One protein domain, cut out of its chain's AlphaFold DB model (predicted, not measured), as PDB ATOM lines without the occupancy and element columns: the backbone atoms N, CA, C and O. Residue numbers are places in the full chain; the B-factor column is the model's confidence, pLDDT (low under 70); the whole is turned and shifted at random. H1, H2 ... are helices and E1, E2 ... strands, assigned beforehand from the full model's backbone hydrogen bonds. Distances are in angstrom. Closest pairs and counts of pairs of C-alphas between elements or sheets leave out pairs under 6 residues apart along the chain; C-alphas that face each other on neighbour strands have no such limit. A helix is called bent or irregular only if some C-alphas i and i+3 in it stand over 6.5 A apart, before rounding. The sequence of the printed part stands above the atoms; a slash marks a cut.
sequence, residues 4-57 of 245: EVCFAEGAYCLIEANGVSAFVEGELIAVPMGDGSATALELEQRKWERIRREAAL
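AT A GLANCE: This is residues 4 to 57 of the 245 residues of the protein "SGNH/GDSL hydrolase family protein" of Alphaproteobacteria bacterium (UniProt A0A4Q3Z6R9). A small sheet of three strands, E1, E2 and E3, a two-stranded hairpin, E4 and E5, and one long helix, H1, reach out as three arms from the place where H1 begins, and residues 50 to 57, of which 50 to 56 belong to H1, stick out into the open. The sheet E1, E2, E3 makes one end of the long axis and H1 the other, while the hairpin E4 and E5 points off to the side. The printed part has 54 residues, with five named strands and then one named helix along the chain, E1 E2 E3 E4 E5 H1. The sheets have the orders E1 - E2 - E3 and E4 - E5, both antiparallel, and the class is mixed, helices and strands. The whole is loose, with a radius of gyration of the C-alphas of 12.7 A, and flat, spanning 44 by 27 by 14 A.

HOW THE PARTS SIT: The larger sheet holds E1, residues 4 to 7, E2, residues 12 to 17, and E3, residues 20 to 25. They form a meander, each strand the antiparallel neighbour of the one before, with E2 as the inner strand. E1 and E2 are a hairpin, their directions 157 degrees apart, with N 7 and O 12 within hydrogen-bond range at 2.7 A. E2 and E3 are a hairpin at 150 degrees, with N 13 and O 24 at 2.8 A and N 22 and O 15 at 3.0 A. H1, residues 40 to 56, is on this sheet but only grazes it, with its residues 40 to 44. The closest C-alphas of E1 and H1 are those of Cys 6 and Glu 44, 7.6 A apart. E4, residues 30 to 33, and E5, residues 36 to 39, form another hairpin at 140 degrees, with N 31 and O 38 at 2.7 A. The closest C-alphas of E4 and H1 are those of Val 31 and Ala 40, 6.2 A apart. E3 and E4 are apart, and E5 is apart from E1, E2 and E3. Every O i to N i+4 pair in H1 is within hydrogen-bond range.

IN THESE COORDINATES: E1 begins at C-alpha 4, at (43.079, 37.895, 0.042). E2 measures 15.9 A and E3 16.2 A from first to last C-alpha. E1 is 10.5 A long, E4 9.3 A and E5 10.6 A. H1 runs 24.2 A, from C-alpha 40 at (47.661, 31.198, -6.856) to C-alpha 56 at (39.254, 9.972, 1.050), and is not bent.

THE WHOLE: The two C-alphas farthest apart are those of Asn 18 and Leu 57, at 43.9 A. Without residues 50 to 57, which stand free, the body spans 30 by 24 by 14 A. The printed part has no cut, and the five links between elements are tight. The mean pLDDT of the printed part is 85.5, with residues 54 and 57 under 70.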
ATOM      1  N   GLU A   4      43.659  38.142  -1.283       70.19
ATOM      2  CA  GLU A   4      43.079  37.895   0.042       70.19
ATOM      3  C   GLU A   4      42.288  36.585   0.084       70.19
ATOM      4  O   GLU A   4      42.320  35.865   1.082       70.19
ATOM      5  N   VAL A   5      41.579  36.251  -1.003       81.50
ATOM      6  CA  VAL A   5      40.700  35.073  -1.070       81.50
ATOM      7  C   VAL A   5      40.659  34.513  -2.490       81.50
ATOM      8  O   VAL A   5      40.429  35.257  -3.441       81.50
ATOM      9  N   CYS A   6      40.802  33.196  -2.638       86.12
ATOM     10  CA  CYS A   6      40.614  32.493  -3.907       86.12
ATOM     11  C   CYS A   6      39.396  31.555  -3.870       86.12
ATOM     12  O   CYS A   6      39.064  30.965  -2.842       86.12
ATOM     13  N   PHE A   7      38.724  31.422  -5.012       84.75
ATOM     14  CA  PHE A   7      37.476  30.693  -5.227       84.75
ATOM     15  C   PHE A   7      37.680  29.569  -6.241       84.75
ATOM     16  O   PHE A   7      38.596  29.623  -7.060       84.75
ATOM     17  N   ALA A   8      36.790  28.568  -6.199       86.56
ATOM     18  CA  ALA A   8      36.788  27.433  -7.124       86.56
ATOM     19  C   ALA A   8      38.180  26.786  -7.259       86.56
ATOM     20  O   ALA A   8      38.722  26.657  -8.352       86.56
ATOM     21  N   GLU A   9      38.766  26.440  -6.109       87.31
ATOM     22  CA  GLU A   9      40.094  25.826  -6.009       87.31
ATOM     23  C   GLU A   9      41.218  26.632  -6.683       87.31
ATOM     24  O   GLU A   9      42.164  26.068  -7.220       87.31
ATOM     25  N   GLY A  10      41.118  27.964  -6.636       84.50
ATOM     26  CA  GLY A  10      42.136  28.867  -7.170       84.50
ATOM     27  C   GLY A  10      41.865  29.370  -8.580       84.50
ATOM     28  O   GLY A  10      42.676  30.131  -9.094       84.50
ATOM     29  N   ALA A  11      40.748  28.995  -9.212       86.62
ATOM     30  CA  ALA A  11      40.416  29.477 -10.555       86.62
ATOM     31  C   ALA A  11      40.321  31.010 -10.611       86.62
ATOM     32  O   ALA A  11      40.785  31.624 -11.568       86.62
ATOM     33  N   TYR A  12      39.790  31.634  -9.555       91.00
ATOM     34  CA  TYR A  12      39.666  33.087  -9.447       91.00
ATOM     35  C   TYR A  12      40.077  33.553  -8.061       91.00
ATOM     36  O   TYR A  12      39.689  32.939  -7.072       91.00
ATOM     37  N   CYS A  13      40.783  34.671  -7.969       89.88
ATOM     38  CA  CYS A  13      41.117  35.299  -6.700       89.88
ATOM     39  C   CYS A  13      40.620  36.740  -6.660       89.88
ATOM     40  O   CYS A  13      40.685  37.465  -7.654       89.88
ATOM     41  N   LEU A  14      40.116  37.138  -5.496       90.56
ATOM     42  CA  LEU A  14      39.824  38.522  -5.175       90.56
ATOM     43  C   LEU A  14      41.142  39.226  -4.850       90.56
ATOM     44  O   LEU A  14      41.881  38.807  -3.955       90.56
ATOM     45  N   ILE A  15      41.415  40.296  -5.585       88.00
ATOM     46  CA  ILE A  15      42.513  41.214  -5.307       88.00
ATOM     47  C   ILE A  15      41.942  42.578  -4.930       88.00
ATOM     48  O   ILE A  15      40.998  43.058  -5.563       88.00
ATOM     49  N   GLU A  16      42.546  43.217  -3.934       87.62
ATOM     50  CA  GLU A  16      42.238  44.597  -3.566       87.62
ATOM     51  C   GLU A  16      43.462  45.486  -3.801       87.62
ATOM     52  O   GLU A  16      44.576  45.202  -3.351       87.62
ATOM     53  N   ALA A  17      43.276  46.571  -4.552       83.56
ATOM     54  CA  ALA A  17      44.327  47.551  -4.803       83.56
ATOM     55  C   ALA A  17      43.733  48.952  -4.956       83.56
ATOM     56  O   ALA A  17      42.836  49.179  -5.766       83.56
ATOM     57  N   ASN A  18      44.263  49.918  -4.199       87.44
ATOM     58  CA  ASN A  18      43.858  51.329  -4.259       87.44
ATOM     59  C   ASN A  18      42.341  51.556  -4.076       87.44
ATOM     60  O   ASN A  18      41.760  52.421  -4.730       87.44
ATOM     61  N   GLY A  19      41.694  50.772  -3.206       87.69
ATOM     62  CA  GLY A  19      40.251  50.867  -2.948       87.69
ATOM     63  C   GLY A  19      39.363  50.281  -4.052       87.69
ATOM     64  O   GLY A  19      38.160  50.531  -4.054       87.69
ATOM     65  N   VAL A  20      39.941  49.526  -4.991       81.12
ATOM     66  CA  VAL A  20      39.214  48.774  -6.018       81.12
ATOM     67  C   VAL A  20      39.407  47.283  -5.768       81.12
ATOM     68  O   VAL A  20      40.545  46.826  -5.639       81.12
ATOM     69  N   SER A  21      38.303  46.536  -5.753       89.56
ATOM     70  CA  SER A  21      38.308  45.075  -5.670       89.56
ATOM     71  C   SER A  21      37.967  44.483  -7.039       89.56
ATOM     72  O   SER A  21      37.026  44.929  -7.704       89.56
ATOM     73  N   ALA A  22      38.736  43.490  -7.481       87.88
ATOM     74  CA  ALA A  22      38.524  42.805  -8.754       87.88
ATOM     75  C   ALA A  22      38.792  41.302  -8.626       87.88
ATOM     76  O   ALA A  22      39.580  40.871  -7.786       87.88
ATOM     77  N   PHE A  23      38.153  40.513  -9.489       90.12
ATOM     78  CA  PHE A  23      38.486  39.103  -9.661       90.12
ATOM     79  C   PHE A  23      39.521  38.958 -10.768       90.12
ATOM     80  O   PHE A  23      39.345  39.497 -11.861       90.12
ATOM     81  N   VAL A  24      40.583  38.214 -10.485       88.94
ATOM     82  CA  VAL A  24      41.628  37.868 -11.450       88.94
ATOM     83  C   VAL A  24      41.761  36.354 -11.493       88.94
ATOM     84  O   VAL A  24      41.618  35.687 -10.468       88.94
ATOM     85  N   GLU A  25      41.997  35.806 -12.682       91.00
ATOM     86  CA  GLU A  25      42.275  34.381 -12.851       91.00
ATOM     87  C   GLU A  25      43.522  34.008 -12.042       91.00
ATOM     88  O   GLU A  25      44.560  34.666 -12.145       91.00
ATOM     89  N   GLY A  26      43.431  32.973 -11.206       85.31
ATOM     90  CA  GLY A  26      44.513  32.634 -10.276       85.31
ATOM     91  C   GLY A  26      45.810  32.206 -10.968       85.31
ATOM     92  O   GLY A  26      46.874  32.297 -10.359       85.31
ATOM     93  N   GLU A  27      45.745  31.803 -12.241       92.81
ATOM     94  CA  GLU A  27      46.919  31.521 -13.079       92.81
ATOM     95  C   GLU A  27      47.750  32.775 -13.405       92.81
ATOM     96  O   GLU A  27      48.946  32.677 -13.668       92.81
ATOM     97  N   LEU A  28      47.143  33.965 -13.340       90.38
ATOM     98  CA  LEU A  28      47.806  35.243 -13.621       90.38
ATOM     99  C   LEU A  28      48.468  35.855 -12.380       90.38
ATOM    100  O   LEU A  28      49.192  36.848 -12.486       90.38
ATOM    101  N   ILE A  29      48.221  35.288 -11.199       89.31
ATOM    102  CA  ILE A  29      48.755  35.780  -9.930       89.31
ATOM    103  C   ILE A  29      49.953  34.920  -9.541       89.31
ATOM    104  O   ILE A  29      49.793  33.813  -9.031       89.31
ATOM    105  N   ALA A  30      51.158  35.445  -9.754       90.69
ATOM    106  CA  ALA A  30      52.385  34.816  -9.282       90.69
ATOM    107  C   ALA A  30      52.591  35.076  -7.782       90.69
ATOM    108  O   ALA A  30      52.626  36.222  -7.330       90.69
ATOM    109  N   VAL A  31      52.775  34.002  -7.022       85.56
ATOM    110  CA  VAL A  31      53.099  33.995  -5.598       85.56
ATOM    111  C   VAL A  31      54.579  33.617  -5.449       85.56
ATOM    112  O   VAL A  31      54.970  32.522  -5.866       85.56
ATOM    113  N   PRO A  32      55.429  34.502  -4.896       88.50
ATOM    114  CA  PRO A  32      56.832  34.193  -4.639       88.50
ATOM    115  C   PRO A  32      56.972  33.041  -3.637       88.50
ATOM    116  O   PRO A  32      56.313  33.031  -2.599       88.50
ATOM    117  N   MET A  33      57.856  32.090  -3.931       80.50
ATOM    118  CA  MET A  33      58.085  30.882  -3.138       80.50
ATOM    119  C   MET A  33      59.590  30.635  -3.034       80.50
ATOM    120  O   MET A  33      60.150  30.056  -3.951       80.50
ATOM    121  N   GLY A  34      60.250  31.043  -1.945       86.62
ATOM    122  CA  GLY A  34      61.675  30.746  -1.722       86.62
ATOM    123  C   GLY A  34      62.580  31.119  -2.908       86.62
ATOM    124  O   GLY A  34      62.880  32.293  -3.110       86.62
ATOM    125  N   ASP A  35      63.011  30.117  -3.676       83.50
ATOM    126  CA  ASP A  35      63.864  30.209  -4.869       83.50
ATOM    127  C   ASP A  35      63.103  30.288  -6.214       83.50
ATOM    128  O   ASP A  35      63.721  30.296  -7.280       83.50
ATOM    129  N   GLY A  36      61.772  30.398  -6.193       90.62
ATOM    130  CA  GLY A  36      60.927  30.460  -7.384       90.62
ATOM    131  C   GLY A  36      59.580  31.158  -7.173       90.62
ATOM    132  O   GLY A  36      59.407  32.010  -6.301       90.62
ATOM    133  N   SER A  37      58.606  30.810  -8.013       89.88
ATOM    134  CA  SER A  37      57.222  31.284  -7.916       89.88
ATOM    135  C   SER A  37      56.250  30.185  -8.326       89.88
ATOM    136  O   SER A  37      56.562  29.394  -9.216       89.88
ATOM    137  N   ALA A  38      55.067  30.175  -7.724       90.69
ATOM    138  CA  ALA A  38      53.925  29.372  -8.155       90.69
ATOM    139  C   ALA A  38      52.728  30.295  -8.394       90.69
ATOM    140  O   ALA A  38      52.679  31.397  -7.852       90.69
ATOM    141  N   THR A  39      51.760  29.875  -9.190       93.06
ATOM    142  CA  THR A  39      50.511  30.627  -9.347       93.06
ATOM    143  C   THR A  39      49.593  30.420  -8.140       93.06
ATOM    144  O   THR A  39      49.665  29.396  -7.451       93.06
ATOM    145  N   ALA A  40      48.689  31.369  -7.883       88.38
ATOM    146  CA  ALA A  40      47.661  31.198  -6.856       88.38
ATOM    147  C   ALA A  40      46.777  29.967  -7.140       88.38
ATOM    148  O   ALA A  40      46.408  29.250  -6.206       88.38
ATOM    149  N   LEU A  41      46.515  29.676  -8.422       90.69
ATOM    150  CA  LEU A  41      45.811  28.468  -8.856       90.69
ATOM    151  C   LEU A  41      46.545  27.189  -8.431       90.69
ATOM    152  O   LEU A  41      45.947  26.331  -7.789       90.69
ATOM    153  N   GLU A  42      47.838  27.063  -8.740       88.75
ATOM    154  CA  GLU A  42      48.626  25.872  -8.385       88.75
ATOM    155  C   GLU A  42      48.681  25.645  -6.870       88.75
ATOM    156  O   GLU A  42      48.599  24.506  -6.404       88.75
ATOM    157  N   LEU A  43      48.822  26.717  -6.088       86.56
ATOM    158  CA  LEU A  43      48.870  26.621  -4.630       86.56
ATOM    159  C   LEU A  43      47.524  26.178  -4.044       86.56
ATOM    160  O   LEU A  43      47.496  25.287  -3.187       86.56
ATOM    161  N   GLU A  44      46.413  26.741  -4.518       89.69
ATOM    162  CA  GLU A  44      45.078  26.325  -4.080       89.69
ATOM    163  C   GLU A  44      44.747  24.903  -4.542       89.69
ATOM    164  O   GLU A  44      44.263  24.111  -3.734       89.69
ATOM    165  N   GLN A  45      45.071  24.518  -5.777       87.94
ATOM    166  CA  GLN A  45      44.868  23.147  -6.252       87.94
ATOM    167  C   GLN A  45      45.636  22.133  -5.401       87.94
ATOM    168  O   GLN A  45      45.040  21.163  -4.937       87.94
ATOM    169  N   ARG A  46      46.918  22.383  -5.089       87.62
ATOM    170  CA  ARG A  46      47.700  21.520  -4.181       87.62
ATOM    171  C   ARG A  46      47.048  21.399  -2.801       87.62
ATOM    172  O   ARG A  46      46.994  20.310  -2.226       87.62
ATOM    173  N   LYS A  47      46.528  22.506  -2.265       84.19
ATOM    174  CA  LYS A  47      45.789  22.530  -0.995       84.19
ATOM    175  C   LYS A  47      44.500  21.703  -1.072       84.19
ATOM    176  O   LYS A  47      44.244  20.919  -0.160       84.19
ATOM    177  N   TRP A  48      43.708  21.832  -2.137       85.56
ATOM    178  CA  TRP A  48      42.464  21.074  -2.311       85.56
ATOM    179  C   TRP A  48      42.699  19.596  -2.605       85.56
ATOM    180  O   TRP A  48      41.971  18.754  -2.085       85.56
ATOM    181  N   GLU A  49      43.740  19.250  -3.356       86.12
ATOM    182  CA  GLU A  49      44.170  17.863  -3.540       86.12
ATOM    183  C   GLU A  49      44.548  17.208  -2.212       86.12
ATOM    184  O   GLU A  49      44.158  16.064  -1.966       86.12
ATOM    185  N   ARG A  50      45.246  17.934  -1.327       78.81
ATOM    186  CA  ARG A  50      45.522  17.472   0.039       78.81
ATOM    187  C   ARG A  50      44.224  17.232   0.814       78.81
ATOM    188  O   ARG A  50      44.033  16.130   1.316       78.81
ATOM    189  N   ILE A  51      43.301  18.198   0.829       75.62
ATOM    190  CA  ILE A  51      42.000  18.068   1.518       75.62
ATOM    191  C   ILE A  51      41.197  16.877   0.977       75.62
ATOM    192  O   ILE A  51      40.644  16.092   1.746       75.62
ATOM    193  N   ARG A  52      41.131  16.710  -0.350       84.88
ATOM    194  CA  ARG A  52      40.420  15.591  -0.985       84.88
ATOM    195  C   ARG A  52      41.064  14.252  -0.635       84.88
ATOM    196  O   ARG A  52      40.343  13.296  -0.361       84.88
ATOM    197  N   ARG A  53      42.398  14.184  -0.600       76.94
ATOM    198  CA  ARG A  53      43.136  12.994  -0.162       76.94
ATOM    199  C   ARG A  53      42.818  12.654   1.291       76.94
ATOM    200  O   ARG A  53      42.447  11.518   1.552       76.94
ATOM    201  N   GLU A  54      42.888  13.627   2.197       69.44
ATOM    202  CA  GLU A  54      42.543  13.463   3.617       69.44
ATOM    203  C   GLU A  54      41.089  13.005   3.806       69.44
ATOM    204  O   GLU A  54      40.816  12.095   4.586       69.44
ATOM    205  N   ALA A  55      40.149  13.583   3.052       74.81
ATOM    206  CA  ALA A  55      38.740  13.199   3.092       74.81
ATOM    207  C   ALA A  55      38.482  11.782   2.547       74.81
ATOM    208  O   ALA A  55      37.506  11.147   2.948       74.81
ATOM    209  N   ALA A  56      39.335  11.303   1.638       75.62
ATOM    210  CA  ALA A  56      39.254   9.972   1.050       75.62
ATOM    211  C   ALA A  56      39.944   8.884   1.894       75.62
ATOM    212  O   ALA A  56      39.725   7.699   1.631       75.62
ATOM    213  N   LEU A  57      40.759   9.250   2.891       68.00
ATOM    214  CA  LEU A  57      41.361   8.271   3.793       68.00
ATOM    215  C   LEU A  57      40.256   7.573   4.604       68.00
ATOM    216  O   LEU A  57      39.371   8.246   5.147       68.00
TER     217      LEU A  57